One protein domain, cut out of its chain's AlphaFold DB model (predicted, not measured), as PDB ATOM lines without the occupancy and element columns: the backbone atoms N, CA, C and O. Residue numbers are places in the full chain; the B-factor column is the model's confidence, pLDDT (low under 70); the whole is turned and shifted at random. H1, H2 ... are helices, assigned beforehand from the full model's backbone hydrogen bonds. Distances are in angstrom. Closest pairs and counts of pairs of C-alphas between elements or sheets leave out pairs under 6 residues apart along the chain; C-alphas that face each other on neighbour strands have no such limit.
ATOM      1  N   GLU A   2     233.362 116.310  21.898       90.19
ATOM      2  CA  GLU A   2     233.806 117.507  22.624       90.19
ATOM      3  C   GLU A   2     235.071 118.164  22.047       90.19
ATOM      4  O   GLU A   2     235.059 119.356  21.758       90.19
ATOM      5  N   ASN A   3     236.108 117.377  21.730       92.31
ATOM      6  CA  ASN A   3     237.329 117.897  21.096       92.31
ATOM      7  C   ASN A   3     237.056 118.632  19.771       92.31
ATOM      8  O   ASN A   3     237.642 119.681  19.515       92.31
ATOM      9  N   LEU A   4     236.144 118.113  18.939       93.94
ATOM     10  CA  LEU A   4     235.763 118.765  17.683       93.94
ATOM     11  C   LEU A   4     234.978 120.056  17.939       93.94
ATOM     12  O   LEU A   4     235.222 121.051  17.264       93.94
ATOM     13  N   ARG A   5     234.077 120.076  18.934       94.88
ATOM     14  CA  ARG A   5     233.337 121.293  19.309       94.88
ATOM     15  C   ARG A   5     234.289 122.404  19.730       94.88
ATOM     16  O   ARG A   5     234.213 123.491  19.170       94.88
ATOM     17  N   VAL A   6     235.214 122.116  20.646       93.56
ATOM     18  CA  VAL A   6     236.191 123.097  21.149       93.56
ATOM     19  C   VAL A   6     236.983 123.733  20.006       93.56
ATOM     20  O   VAL A   6     237.219 124.939  20.015       93.56
ATOM     21  N   ARG A   7     237.359 122.935  19.005       94.12
ATOM     22  CA  ARG A   7     238.196 123.389  17.891       94.12
ATOM     23  C   ARG A   7     237.426 124.104  16.791       94.12
ATOM     24  O   ARG A   7     237.976 125.014  16.189       94.12
ATOM     25  N   LEU A   8     236.202 123.674  16.489       95.19
ATOM     26  CA  LEU A   8     235.526 124.050  15.243       95.19
ATOM     27  C   LEU A   8     234.301 124.947  15.454       95.19
ATOM     28  O   LEU A   8     233.953 125.707  14.560       95.19
ATOM     29  N   ILE A   9     233.630 124.902  16.609       93.62
ATOM     30  CA  ILE A   9     232.274 125.468  16.752       93.62
ATOM     31  C   ILE A   9     232.208 126.998  16.696       93.62
ATOM     32  O   ILE A   9     231.193 127.559  16.300       93.62
ATOM     33  N   ASN A  10     233.285 127.676  17.091       90.62
ATOM     34  CA  ASN A  10     233.320 129.139  17.187       90.62
ATOM     35  C   ASN A  10     233.933 129.810  15.951       90.62
ATOM     36  O   ASN A  10     234.060 131.035  15.915       90.62
ATOM     37  N   ILE A  11     234.319 129.028  14.945       92.81
ATOM     38  CA  ILE A  11     234.981 129.531  13.744       92.81
ATOM     39  C   ILE A  11     233.915 129.869  12.714       92.81
ATOM     40  O   ILE A  11     233.213 128.983  12.234       92.81
ATOM     41  N   LYS A  12     233.779 131.162  12.417       90.06
ATOM     42  CA  LYS A  12     232.754 131.697  11.506       90.06
ATOM     43  C   LYS A  12     233.260 131.946  10.089       90.06
ATOM     44  O   LYS A  12     232.451 132.140   9.193       90.06
ATOM     45  N   ASP A  13     234.573 131.971   9.912       91.81
ATOM     46  CA  ASP A  13     235.204 132.144   8.610       91.81
ATOM     47  C   ASP A  13     235.249 130.801   7.873       91.81
ATOM     48  O   ASP A  13     235.729 129.805   8.426       91.81
ATOM     49  N   PHE A  14     234.707 130.773   6.653       90.50
ATOM     50  CA  PHE A  14     234.599 129.550   5.862       90.50
ATOM     51  C   PHE A  14     235.967 128.977   5.493       90.50
ATOM     52  O   PHE A  14     236.161 127.768   5.633       90.50
ATOM     53  N   ASP A  15     236.903 129.817   5.054       90.12
ATOM     54  CA  ASP A  15     238.207 129.367   4.570       90.12
ATOM     55  C   ASP A  15     238.994 128.732   5.722       90.12
ATOM     56  O   ASP A  15     239.439 127.585   5.620       90.12
ATOM     57  N   ILE A  16     239.036 129.409   6.876       93.12
ATOM     58  CA  ILE A  16     239.685 128.892   8.089       93.12
ATOM     59  C   ILE A  16     239.024 127.583   8.545       93.12
ATOM     60  O   ILE A  16     239.705 126.609   8.873       93.12
ATOM     61  N   LEU A  17     237.689 127.530   8.584       94.19
ATOM     62  CA  LEU A  17     236.976 126.338   9.042       94.19
ATOM     63  C   LEU A  17     237.160 125.150   8.087       94.19
ATOM     64  O   LEU A  17     237.304 124.013   8.544       94.19
ATOM     65  N   SER A  18     237.174 125.402   6.779       91.62
ATOM     66  CA  SER A  18     237.393 124.401   5.733       91.62
ATOM     67  C   SER A  18     238.785 123.777   5.838       91.62
ATOM     68  O   SER A  18     238.914 122.546   5.841       91.62
ATOM     69  N   GLU A  19     239.819 124.602   6.025       93.69
ATOM     70  CA  GLU A  19     241.191 124.136   6.251       93.69
ATOM     71  C   GLU A  19     241.290 123.273   7.510       93.69
ATOM     72  O   GLU A  19     241.834 122.165   7.475       93.69
ATOM     73  N   LEU A  20     240.684 123.720   8.614       94.88
ATOM     74  CA  LEU A  20     240.675 122.960   9.861       94.88
ATOM     75  C   LEU A  20     239.948 121.621   9.721       94.88
ATOM     76  O   LEU A  20     240.418 120.619  10.259       94.88
ATOM     77  N   CYS A  21     238.843 121.561   8.978       93.50
ATOM     78  CA  CYS A  21     238.144 120.303   8.698       93.50
ATOM     79  C   CYS A  21     238.987 119.320   7.864       93.50
ATOM     80  O   CYS A  21     238.707 118.121   7.870       93.50
ATOM     81  N   CYS A  22     240.020 119.797   7.167       93.06
ATOM     82  CA  CYS A  22     240.933 118.960   6.392       93.06
ATOM     83  C   CYS A  22     242.164 118.487   7.182       93.06
ATOM     84  O   CYS A  22     242.902 117.643   6.678       93.06
ATOM     85  N   LEU A  23     242.387 118.981   8.407       95.38
ATOM     86  CA  LEU A  23     243.500 118.532   9.244       95.38
ATOM     87  C   LEU A  23     243.329 117.070   9.670       95.38
ATOM     88  O   LEU A  23     242.270 116.679  10.169       95.38
ATOM     89  N   GLU A  24     244.406 116.287   9.559       94.50
ATOM     90  CA  GLU A  24     244.429 114.854   9.896       94.50
ATOM     91  C   GLU A  24     243.919 114.570  11.311       94.50
ATOM     92  O   GLU A  24     243.181 113.612  11.529       94.50
ATOM     93  N   GLU A  25     244.237 115.441  12.268       95.38
ATOM     94  CA  GLU A  25     243.802 115.288  13.654       95.38
ATOM     95  C   GLU A  25     242.270 115.358  13.793       95.38
ATOM     96  O   GLU A  25     241.652 114.525  14.457       95.38
ATOM     97  N   ASN A  26     241.630 116.313  13.112       95.88
ATOM     98  CA  ASN A  26     240.173 116.451  13.120       95.88
ATOM     99  C   ASN A  26     239.499 115.307  12.353       95.88
ATOM    100  O   ASN A  26     238.444 114.823  12.770       95.88
ATOM    101  N   ILE A  27     240.126 114.841  11.271       96.25
ATOM    102  CA  ILE A  27     239.692 113.656  10.524       96.25
ATOM    103  C   ILE A  27     239.738 112.413  11.423       96.25
ATOM    104  O   ILE A  27     238.766 111.658  11.442       96.25
ATOM    105  N   SER A  28     240.802 112.234  12.211       95.88
ATOM    106  CA  SER A  28     240.933 111.125  13.164       95.88
ATOM    107  C   SER A  28     239.847 111.180  14.238       95.88
ATOM    108  O   SER A  28     239.139 110.196  14.438       95.88
ATOM    109  N   TYR A  29     239.629 112.344  14.865       96.12
ATOM    110  CA  TYR A  29     238.558 112.494  15.855       96.12
ATOM    111  C   TYR A  29     237.174 112.195  15.269       96.12
ATOM    112  O   TYR A  29     236.337 111.589  15.941       96.12
ATOM    113  N   ALA A  30     236.909 112.617  14.031       95.75
ATOM    114  CA  ALA A  30     235.661 112.296  13.349       95.75
ATOM    115  C   ALA A  30     235.542 110.791  13.072       95.75
ATOM    116  O   ALA A  30     234.493 110.212  13.348       95.75
ATOM    117  N   GLN A  31     236.611 110.145  12.598       95.81
ATOM    118  CA  GLN A  31     236.639 108.704  12.346       95.81
ATOM    119  C   GLN A  31     236.347 107.898  13.620       95.81
ATOM    120  O   GLN A  31     235.510 106.995  13.587       95.81
ATOM    121  N   ASP A  32     236.953 108.260  14.751       94.81
ATOM    122  CA  ASP A  32     236.714 107.599  16.039       94.81
ATOM    123  C   ASP A  32     235.251 107.719  16.472       94.81
ATOM    124  O   ASP A  32     234.633 106.754  16.926       94.81
ATOM    125  N   ILE A  33     234.658 108.904  16.308       94.06
ATOM    126  CA  ILE A  33     233.244 109.122  16.621       94.06
ATOM    127  C   ILE A  33     232.368 108.249  15.723       94.06
ATOM    128  O   ILE A  33     231.512 107.545  16.251       94.06
ATOM    129  N   ILE A  34     232.598 108.265  14.406       94.19
ATOM    130  CA  ILE A  34     231.843 107.492  13.406       94.19
ATOM    131  C   ILE A  34     231.897 105.992  13.714       94.19
ATOM    132  O   ILE A  34     230.859 105.327  13.709       94.19
ATOM    133  N   ASN A  35     233.084 105.475  14.040       93.19
ATOM    134  CA  ASN A  35     233.281 104.075  14.405       93.19
ATOM    135  C   ASN A  35     232.465 103.709  15.659       93.19
ATOM    136  O   ASN A  35     231.801 102.675  15.681       93.19
ATOM    137  N   ASN A  36     232.434 104.591  16.666       92.50
ATOM    138  CA  ASN A  36     231.685 104.368  17.908       92.50
ATOM    139  C   ASN A  36     230.159 104.332  17.712       92.50
ATOM    140  O   ASN A  36     229.469 103.570  18.385       92.50
ATOM    141  N   ILE A  37     229.611 105.128  16.788       93.00
ATOM    142  CA  ILE A  37     228.170 105.108  16.469       93.00
ATOM    143  C   ILE A  37     227.794 104.067  15.401       93.00
ATOM    144  O   ILE A  37     226.603 103.830  15.155       93.00
ATOM    145  N   ASN A  38     228.788 103.412  14.793       90.19
ATOM    146  CA  ASN A  38     228.636 102.368  13.782       90.19
ATOM    147  C   ASN A  38     227.711 102.803  12.624       90.19
ATOM    148  O   ASN A  38     226.620 102.251  12.430       90.19
ATOM    149  N   VAL A  39     228.122 103.854  11.906       88.69
ATOM    150  CA  VAL A  39     227.502 104.324  10.651       88.69
ATOM    151  C   VAL A  39     228.546 104.377   9.546       88.69
ATOM    152  O   VAL A  39     229.691 104.746   9.780       88.69
ATOM    153  N   ASN A  40     228.135 104.036   8.328       88.88
ATOM    154  CA  ASN A  40     229.014 104.030   7.166       88.88
ATOM    155  C   ASN A  40     229.024 105.406   6.483       88.88
ATOM    156  O   ASN A  40     228.269 105.643   5.540       88.88
ATOM    157  N   ILE A  41     229.840 106.325   6.998       91.31
ATOM    158  CA  ILE A  41     230.008 107.673   6.444       91.31
ATOM    159  C   ILE A  41     231.478 108.091   6.469       91.31
ATOM    160  O   ILE A  41     232.259 107.614   7.288       91.31
ATOM    161  N   THR A  42     231.864 109.005   5.579       93.06
ATOM    162  CA  THR A  42     233.234 109.528   5.558       93.06
ATOM    163  C   THR A  42     233.424 110.616   6.622       93.06
ATOM    164  O   THR A  42     232.510 111.418   6.842       93.06
ATOM    165  N   PRO A  43     234.623 110.740   7.226       93.88
ATOM    166  CA  PRO A  43     234.949 111.843   8.132       93.88
ATOM    167  C   PRO A  43     234.692 113.221   7.531       93.88
ATOM    168  O   PRO A  43     234.219 114.111   8.224       93.88
ATOM    169  N   LYS A  44     234.930 113.395   6.225       92.25
ATOM    170  CA  LYS A  44     234.672 114.662   5.526       92.25
ATOM    171  C   LYS A  44     233.189 115.031   5.514       92.25
ATOM    172  O   LYS A  44     232.855 116.171   5.816       92.25
ATOM    173  N   ASN A  45     232.304 114.072   5.225       91.00
ATOM    174  CA  ASN A  45     230.860 114.297   5.309       91.00
ATOM    175  C   ASN A  45     230.397 114.503   6.758       91.00
ATOM    176  O   ASN A  45     229.403 115.173   6.984       91.00
ATOM    177  N   PHE A  46     231.082 113.935   7.753       95.31
ATOM    178  CA  PHE A  46     230.779 114.241   9.151       95.31
ATOM    179  C   PHE A  46     231.181 115.679   9.495       95.31
ATOM    180  O   PHE A  46     230.379 116.447  10.013       95.31
ATOM    181  N   LEU A  47     232.420 116.058   9.180       96.25
ATOM    182  CA  LEU A  47     232.994 117.364   9.505       96.25
ATOM    183  C   LEU A  47     232.310 118.513   8.757       96.25
ATOM    184  O   LEU A  47     232.219 119.615   9.295       96.25
ATOM    185  N   SER A  48     231.738 118.260   7.577       94.44
ATOM    186  CA  SER A  48     230.949 119.264   6.860       94.44
ATOM    187  C   SER A  48     229.739 119.762   7.656       94.44
ATOM    188  O   SER A  48     229.246 120.849   7.362       94.44
ATOM    189  N   SER A  49     229.275 119.051   8.694       95.25
ATOM    190  CA  SER A  49     228.211 119.559   9.570       95.25
ATOM    191  C   SER A  49     228.618 120.854  10.280       95.25
ATOM    192  O   SER A  49     227.774 121.725  10.474       95.25
ATOM    193  N   PHE A  50     229.898 121.006  10.638       95.88
ATOM    194  CA  PHE A  50     230.422 122.222  11.269       95.88
ATOM    195  C   PHE A  50     230.413 123.401  10.298       95.88
ATOM    196  O   PHE A  50     229.971 124.483  10.669       95.88
ATOM    197  N   ILE A  51     230.806 123.168   9.043       94.38
ATOM    198  CA  ILE A  51     230.740 124.170   7.971       94.38
ATOM    199  C   ILE A  51     229.292 124.612   7.747       94.38
ATOM    200  O   ILE A  51     228.988 125.801   7.767       94.38
ATOM    201  N   ILE A  52     228.386 123.646   7.591       93.06
ATOM    202  CA  ILE A  52     226.967 123.904   7.345       93.06
ATOM    203  C   ILE A  52     226.319 124.672   8.500       93.06
ATOM    204  O   ILE A  52     225.476 125.530   8.261       93.06
ATOM    205  N   TYR A  53     226.701 124.392   9.744       93.44
ATOM    206  CA  TYR A  53     226.164 125.098  10.901       93.44
ATOM    207  C   TYR A  53     226.744 126.515  11.043       93.44
ATOM    208  O   TYR A  53     225.983 127.477  11.168       93.44
ATOM    209  N   ASN A  54     228.070 126.658  10.988       92.19
ATOM    210  CA  ASN A  54     228.748 127.923  11.279       92.19
ATOM    211  C   ASN A  54     228.678 128.931  10.123       92.19
ATOM    212  O   ASN A  54     228.590 130.131  10.375       92.19
ATOM    213  N   CYS A  55     228.700 128.443   8.880       90.56
ATOM    214  CA  CYS A  55     228.772 129.241   7.652       90.56
ATOM    215  C   CYS A  55     227.535 129.014   6.761       90.56
ATOM    216  O   CYS A  55     227.605 129.100   5.537       90.56
ATOM    217  N   SER A  56     226.385 128.697   7.370       87.00
ATOM    218  CA  SER A  56     225.128 128.379   6.666       87.00
ATOM    219  C   SER A  56     224.743 129.403   5.599       87.00
ATOM    220  O   SER A  56     224.363 129.021   4.495       87.00
ATOM    221  N   HIS A  57     224.868 130.694   5.908       81.50
ATOM    222  CA  HIS A  57     224.519 131.772   4.987       81.50
ATOM    223  C   HIS A  57     225.390 131.765   3.721       81.50
ATOM    224  O   HIS A  57     224.875 131.973   2.624       81.50
ATOM    225  N   ASP A  58     226.686 131.493   3.873       78.94
ATOM    226  CA  ASP A  58     227.658 131.559   2.778       78.94
ATOM    227  C   ASP A  58     227.614 130.309   1.894       78.94
ATOM    228  O   ASP A  58     227.908 130.381   0.705       78.94
ATOM    229  N   ILE A  59     227.212 129.171   2.468       81.38
ATOM    230  CA  ILE A  59     227.224 127.873   1.785       81.38
ATOM    231  C   ILE A  59     225.856 127.485   1.242       81.38
ATOM    232  O   ILE A  59     225.754 127.037   0.108       81.38
ATOM    233  N   ILE A  60     224.799 127.634   2.038       77.69
ATOM    234  CA  ILE A  60     223.456 127.171   1.672       77.69
ATOM    235  C   ILE A  60     222.603 128.313   1.086       77.69
ATOM    236  O   ILE A  60     221.657 128.066   0.335       77.69
ATOM    237  N   GLY A  61     222.926 129.568   1.403       71.06
ATOM    238  CA  GLY A  61     222.165 130.738   0.968       71.06
ATOM    239  C   GLY A  61     220.954 131.039   1.859       71.06
ATOM    240  O   GLY A  61     220.942 130.741   3.050       71.06
ATOM    241  N   LYS A  62     219.923 131.697   1.304       59.56
ATOM    242  CA  LYS A  62     218.818 132.269   2.098       59.56
ATOM    243  C   LYS A  62     218.019 131.211   2.875       59.56
ATOM    244  O   LYS A  62     217.501 130.247   2.315       59.56
ATOM    245  N   ASN A  63     217.786 131.513   4.151       52.44
ATOM    246  CA  ASN A  63     217.104 130.694   5.164       52.44
ATOM    247  C   ASN A  63     215.577 130.534   4.966       52.44
ATOM    248  O   ASN A  63     214.882 130.158   5.904       52.44
ATOM    249  N   HIS A  64     215.030 130.863   3.791       51.25
ATOM    250  CA  HIS A  64     213.584 130.815   3.510       51.25
ATOM    251  C   HIS A  64     213.135 129.528   2.807       51.25
ATOM    252  O   HIS A  64     211.968 129.395   2.455       51.25
ATOM    253  N   ILE A  65     214.059 128.594   2.579       66.75
ATOM    254  CA  ILE A  65     213.768 127.276   2.022       66.75
ATOM    255  C   ILE A  65     213.731 126.296   3.195       66.75
ATOM    256  O   ILE A  65     214.751 126.095   3.857       66.75
ATOM    257  N   ASP A  66     212.573 125.688   3.452       76.69
ATOM    258  CA  ASP A  66     212.367 124.768   4.583       76.69
ATOM    259  C   ASP A  66     213.389 123.620   4.602       76.69
ATOM    260  O   ASP A  66     213.871 123.209   5.655       76.69
ATOM    261  N   GLU A  67     213.792 123.151   3.421       77.88
ATOM    262  CA  GLU A  67     214.798 122.100   3.247       77.88
ATOM    263  C   GLU A  67     216.192 122.535   3.738       77.88
ATOM    264  O   GLU A  67     216.910 121.751   4.361       77.88
ATOM    265  N   ASN A  68     216.562 123.801   3.511       85.25
ATOM    266  CA  ASN A  68     217.829 124.374   3.969       85.25
ATOM    267  C   ASN A  68     217.827 124.537   5.492       85.25
ATOM    268  O   ASN A  68     218.809 124.203   6.157       85.25
ATOM    269  N   LEU A  69     216.705 124.996   6.055       87.88
ATOM    270  CA  LEU A  69     216.520 125.087   7.502       87.88
ATOM    271  C   LEU A  69     216.621 123.713   8.170       87.88
ATOM    272  O   LEU A  69     217.269 123.593   9.210       87.88
ATOM    273  N   ASP A  70     216.021 122.673   7.586       90.06
ATOM    274  CA  ASP A  70     216.092 121.321   8.146       90.06
ATOM    275  C   ASP A  70     217.520 120.759   8.102       90.06
ATOM    276  O   ASP A  70     217.973 120.145   9.072       90.06
ATOM    277  N   LEU A  71     218.278 121.033   7.033       92.62
ATOM    278  CA  LEU A  71     219.692 120.663   6.942       92.62
ATOM    279  C   LEU A  71     220.536 121.367   8.019       92.62
ATOM    280  O   LEU A  71     221.291 120.701   8.731       92.62
ATOM    281  N   ILE A  72     220.371 122.685   8.190       92.50
ATOM    282  CA  ILE A  72     221.098 123.485   9.194       92.50
ATOM    283  C   ILE A  72     220.751 123.023  10.613       92.50
ATOM    284  O   ILE A  72     221.640 122.797  11.437       92.50
ATOM    285  N   ASN A  73     219.464 122.834  10.906       93.25
ATOM    286  CA  ASN A  73     219.011 122.370  12.215       93.25
ATOM    287  C   ASN A  73     219.494 120.948  12.506       93.25
ATOM    288  O   ASN A  73     219.902 120.649  13.627       93.25
ATOM    289  N   THR A  74     219.502 120.069  11.504       95.12
ATOM    290  CA  THR A  74     220.023 118.708  11.663       95.12
ATOM    291  C   THR A  74     221.537 118.721  11.895       95.12
ATOM    292  O   THR A  74     222.011 117.992  12.765       95.12
ATOM    293  N   ALA A  75     222.290 119.590  11.209       95.00
ATOM    294  CA  ALA A  75     223.719 119.791  11.460       95.00
ATOM    295  C   ALA A  75     223.981 120.295  12.888       95.00
ATOM    296  O   ALA A  75     224.826 119.748  13.595       95.00
ATOM    297  N   LYS A  76     223.194 121.270  13.359       95.12
ATOM    298  CA  LYS A  76     223.232 121.747  14.747       95.12
ATOM    299  C   LYS A  76     222.973 120.606  15.732       95.12
ATOM    300  O   LYS A  76     223.766 120.382  16.641       95.12
ATOM    301  N   ASN A  77     221.893 119.854  15.544       95.81
ATOM    302  CA  ASN A  77     221.514 118.769  16.450       95.81
ATOM    303  C   ASN A  77     222.554 117.644  16.472       95.81
ATOM    304  O   ASN A  77     222.852 117.101  17.534       95.81
ATOM    305  N   MET A  78     223.164 117.340  15.327       94.75
ATOM    306  CA  MET A  78     224.314 116.444  15.238       94.75
ATOM    307  C   MET A  78     225.496 116.976  16.061       94.75
ATOM    308  O   MET A  78     226.068 116.230  16.855       94.75
ATOM    309  N   ILE A  79     225.826 118.268  15.939       95.12
ATOM    310  CA  ILE A  79     226.926 118.885  16.691       95.12
ATOM    311  C   ILE A  79     226.681 118.801  18.195       95.12
ATOM    312  O   ILE A  79     227.585 118.400  18.923       95.12
ATOM    313  N   PHE A  80     225.474 119.122  18.657       94.88
ATOM    314  CA  PHE A  80     225.114 119.216  20.078       94.88
ATOM    315  C   PHE A  80     224.482 117.946  20.666       94.88
ATOM    316  O   PHE A  80     223.972 117.985  21.779       94.88
ATOM    317  N   SER A  81     224.541 116.808  19.970       93.44
ATOM    318  CA  SER A  81     224.026 115.543  20.506       93.44
ATOM    319  C   SER A  81     224.742 115.149  21.803       93.44
ATOM    320  O   SER A  81     225.974 115.142  21.865       93.44
ATOM    321  N   GLU A  82     223.966 114.809  22.829       88.75
ATOM    322  CA  GLU A  82     224.480 114.382  24.138       88.75
ATOM    323  C   GLU A  82     224.641 112.859  24.227       88.75
ATOM    324  O   GLU A  82     225.525 112.368  24.925       88.75
ATOM    325  N   THR A  83     223.831 112.102  23.475       91.31
ATOM    326  CA  THR A  83     223.862 110.634  23.461       91.31
ATOM    327  C   THR A  83     224.333 110.083  22.113       91.31
ATOM    328  O   THR A  83     224.109 110.678  21.058       91.31
ATOM    329  N   TYR A  84     224.947 108.893  22.125       90.06
ATOM    330  CA  TYR A  84     225.328 108.193  20.890       90.06
ATOM    331  C   TYR A  84     224.119 107.795  20.031       90.06
ATOM    332  O   TYR A  84     224.221 107.778  18.805       90.06
ATOM    333  N   SER A  85     222.973 107.506  20.658       90.81
ATOM    334  CA  SER A  85     221.729 107.178  19.953       90.81
ATOM    335  C   SER A  85     221.214 108.374  19.149       90.81
ATOM    336  O   SER A  85     220.933 108.251  17.955       90.81
ATOM    337  N   ASP A  86     221.156 109.550  19.780       92.25
ATOM    338  CA  ASP A  86     220.730 110.782  19.113       92.25
ATOM    339  C   ASP A  86     221.717 111.190  18.026       92.25
ATOM    340  O   ASP A  86     221.307 111.486  16.901       92.25
ATOM    341  N   LEU A  87     223.019 111.105  18.318       93.50
ATOM    342  CA  LEU A  87     224.061 111.395  17.343       93.50
ATOM    343  C   LEU A  87     223.907 110.516  16.100       93.50
ATOM    344  O   LEU A  87     223.899 111.031  14.986       93.50
ATOM    345  N   LYS A  88     223.709 109.203  16.269       94.44
ATOM    346  CA  LYS A  88     223.502 108.276  15.148       94.44
ATOM    347  C   LYS A  88     222.289 108.662  14.298       94.44
ATOM    348  O   LYS A  88     222.373 108.666  13.065       94.44
ATOM    349  N   LYS A  89     221.170 109.010  14.942       94.94
ATOM    350  CA  LYS A  89     219.945 109.459  14.264       94.94
ATOM    351  C   LYS A  89     220.192 110.737  13.456       94.94
ATOM    352  O   LYS A  89     219.838 110.784  12.278       94.94
ATOM    353  N   TYR A  90     220.815 111.751  14.059       96.00
ATOM    354  CA  TYR A  90     221.061 113.032  13.395       96.00
ATOM    355  C   TYR A  90     222.125 112.945  12.305       96.00
ATOM    356  O   TYR A  90     221.935 113.552  11.258       96.00
ATOM    357  N   VAL A  91     223.172 112.140  12.484       95.62
ATOM    358  CA  VAL A  91     224.172 111.861  11.442       95.62
ATOM    359  C   VAL A  91     223.509 111.248  10.209       95.62
ATOM    360  O   VAL A  91     223.710 111.719   9.093       95.62
ATOM    361  N   THR A  92     222.661 110.235  10.407       93.19
ATOM    362  CA  THR A  92     221.969 109.562   9.297       93.19
ATOM    363  C   THR A  92     221.051 110.532   8.548       93.19
ATOM    364  O   THR A  92     221.076 110.590   7.317       93.19
ATOM    365  N   LYS A  93     220.279 111.342   9.288       94.88
ATOM    366  CA  LYS A  93     219.408 112.368   8.700       94.88
ATOM    367  C   LYS A  93     220.216 113.448   7.968       94.88
ATOM    368  O   LYS A  93     219.859 113.810   6.850       94.88
ATOM    369  N   TYR A  94     221.306 113.928   8.567       95.81
ATOM    370  CA  TYR A  94     222.173 114.950   7.985       95.81
ATOM    371  C   TYR A  94     222.750 114.476   6.654       95.81
ATOM    372  O   TYR A  94     222.610 115.176   5.658       95.81
ATOM    373  N   CYS A  95     223.328 113.274   6.601       93.50
ATOM    374  CA  CYS A  95     223.910 112.754   5.366       93.50
ATOM    375  C   CYS A  95     222.870 112.629   4.249       93.50
ATOM    376  O   CYS A  95     223.163 112.976   3.109       93.50
ATOM    377  N   HIS A  96     221.646 112.198   4.568       92.38
ATOM    378  CA  HIS A  96     220.567 112.145   3.586       92.38
ATOM    379  C   HIS A  96     220.216 113.534   3.027       92.38
ATOM    380  O   HIS A  96     220.200 113.724   1.810       92.38
ATOM    381  N   LEU A  97     219.982 114.514   3.906       92.31
ATOM    382  CA  LEU A  97     219.651 115.883   3.503       92.31
ATOM    383  C   LEU A  97     220.799 116.557   2.746       92.31
ATOM    384  O   LEU A  97     220.567 117.246   1.755       92.31
ATOM    385  N   PHE A  98     222.038 116.331   3.179       92.12
ATOM    386  CA  PHE A  98     223.222 116.915   2.564       92.12
ATOM    387  C   PHE A  98     223.434 116.394   1.141       92.12
ATOM    388  O   PHE A  98     223.745 117.174   0.248       92.12
ATOM    389  N   GLU A  99     223.192 115.104   0.886       89.31
ATOM    390  CA  GLU A  99     223.257 114.544  -0.469       89.31
ATOM    391  C   GLU A  99     222.142 115.071  -1.386       89.31
ATOM    392  O   GLU A  99     222.385 115.333  -2.566       89.31
ATOM    393  N   ILE A 100     220.930 115.282  -0.860       89.56
ATOM    394  CA  ILE A 100     219.848 115.939  -1.615       89.56
ATOM    395  C   ILE A 100     220.251 117.368  -1.980       89.56
ATOM    396  O   ILE A 100     220.109 117.770  -3.137       89.56
ATOM    397  N   TRP A 101     220.768 118.118  -1.006       89.50
ATOM    398  CA  TRP A 101     221.208 119.492  -1.201       89.50
ATOM    399  C   TRP A 101     222.336 119.579  -2.235       89.50
ATOM    400  O   TRP A 101     222.185 120.304  -3.214       89.50
ATOM    401  N   LYS A 102     223.391 118.756  -2.119       86.31
ATOM    402  CA  LYS A 102     224.502 118.708  -3.091       86.31
ATOM    403  C   LYS A 102     224.017 118.492  -4.521       86.31
ATOM    404  O   LYS A 102     224.482 119.163  -5.433       86.31
ATOM    405  N   LYS A 103     223.087 117.554  -4.733       85.62
ATOM    406  CA  LYS A 103     222.546 117.267  -6.072       85.62
ATOM    407  C   LYS A 103     221.763 118.447  -6.643       85.62
ATOM    408  O   LYS A 103     221.877 118.728  -7.834       85.62
ATOM    409  N   LYS A 104     220.964 119.120  -5.809       85.06
ATOM    410  CA  LYS A 104     220.203 120.311  -6.211       85.06
ATOM    411  C   LYS A 104     221.131 121.478  -6.535       85.06
ATOM    412  O   LYS A 104     220.978 122.077  -7.594       85.06
ATOM    413  N   ASP A 105     222.096 121.748  -5.664       83.62
ATOM    414  CA  ASP A 105     223.078 122.818  -5.834       83.62
ATOM    415  C   ASP A 105     223.917 122.611  -7.102       83.62
ATOM    416  O   ASP A 105     223.976 123.477  -7.972       83.62
ATOM    417  N   TYR A 106     224.427 121.393  -7.299       83.75
ATOM    418  CA  TYR A 106     225.148 121.015  -8.512       83.75
ATOM    419  C   TYR A 106     224.324 121.251  -9.784       83.75
ATOM    420  O   TYR A 106     224.823 121.828 -10.752       83.75
ATOM    421  N   LYS A 107     223.043 120.855  -9.782       84.19
ATOM    422  CA  LYS A 107     222.148 121.096 -10.918       84.19
ATOM    423  C   LYS A 107     221.952 122.591 -11.183       84.19
ATOM    424  O   LYS A 107     222.042 123.006 -12.332       84.19
TER     425      LYS A 107
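What this domain is: This is residues 2 to 107 of the 304 residues of an uncharacterized protein of viral metagenome (UniProt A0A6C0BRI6). The longest helix, H7, makes a hairpin with H6 that packs on one side of H4, the middle helix; H2 packs on the opposite side, H3 crosses near H4's first residues, and H1 packs on H3. The printed part has 106 residues with seven named helices, H1 to H7 in chain order, and no named strand: all helix, with mostly crossed packing, few touching pairs being at a shallow tilt. It is compact and rounded, radius of gyration of the C-alphas 12.9 A, spans 34 by 28 by 24 A.

How they stand to each other: Start at H7, residues 84 to 107: it touches H6, residues 66 to 79, closest at the C-alphas of Met 78 and Tyr 90, 5.1 A, a hairpin at 38 degrees, opposite ways. Next find the hub, H4, residues 43 to 54: its residues 49 to 53 touch H6, with the C-alphas of Ser 49 and Ala 75 closest at 4.9 A. H3, residues 24 to 37, touches residues 43 to 47 of H4, about perpendicular at 78 degrees, closest at the C-alphas of Ala 30 and Pro 43, 5.3 A. H2, residues 14 to 21, touches H4, closest at the C-alphas of Cys 21 and Leu 47, 6.0 A. H1, residues 2 to 8, touches residues 26 to 30 of H3, closest at the C-alphas of Leu 4 and Asn 26, 6.8 A. H5, residues 56 to 59, is close to H4 but not clearly touching, with the C-alphas of Ile 52 and Ile 59 closest at 6.8 A. Every O i to N i+4 pair is within hydrogen-bond range in H1, H2, H3, H6 and H7, against 5 of 8 in H4; H5 is too short for one.

Where its parts are: Find C-alpha 84 at (225.328, 108.193, 20.890); from there H7 runs 34.5 A to C-alpha 107 at (222.148, 121.096, -10.918). H3 measures 20.1 A, H6 19.8 A and H4 17.5 A; H1 begins at C-alpha 2, (233.806, 117.507, 22.624).

The domain as a whole: The C-alphas farthest apart, Thr 83 and Lys 107, are 36.0 A apart. The printed part has no cut and no long link. Look for low confidence, pLDDT under 70, at residues 62 to 65.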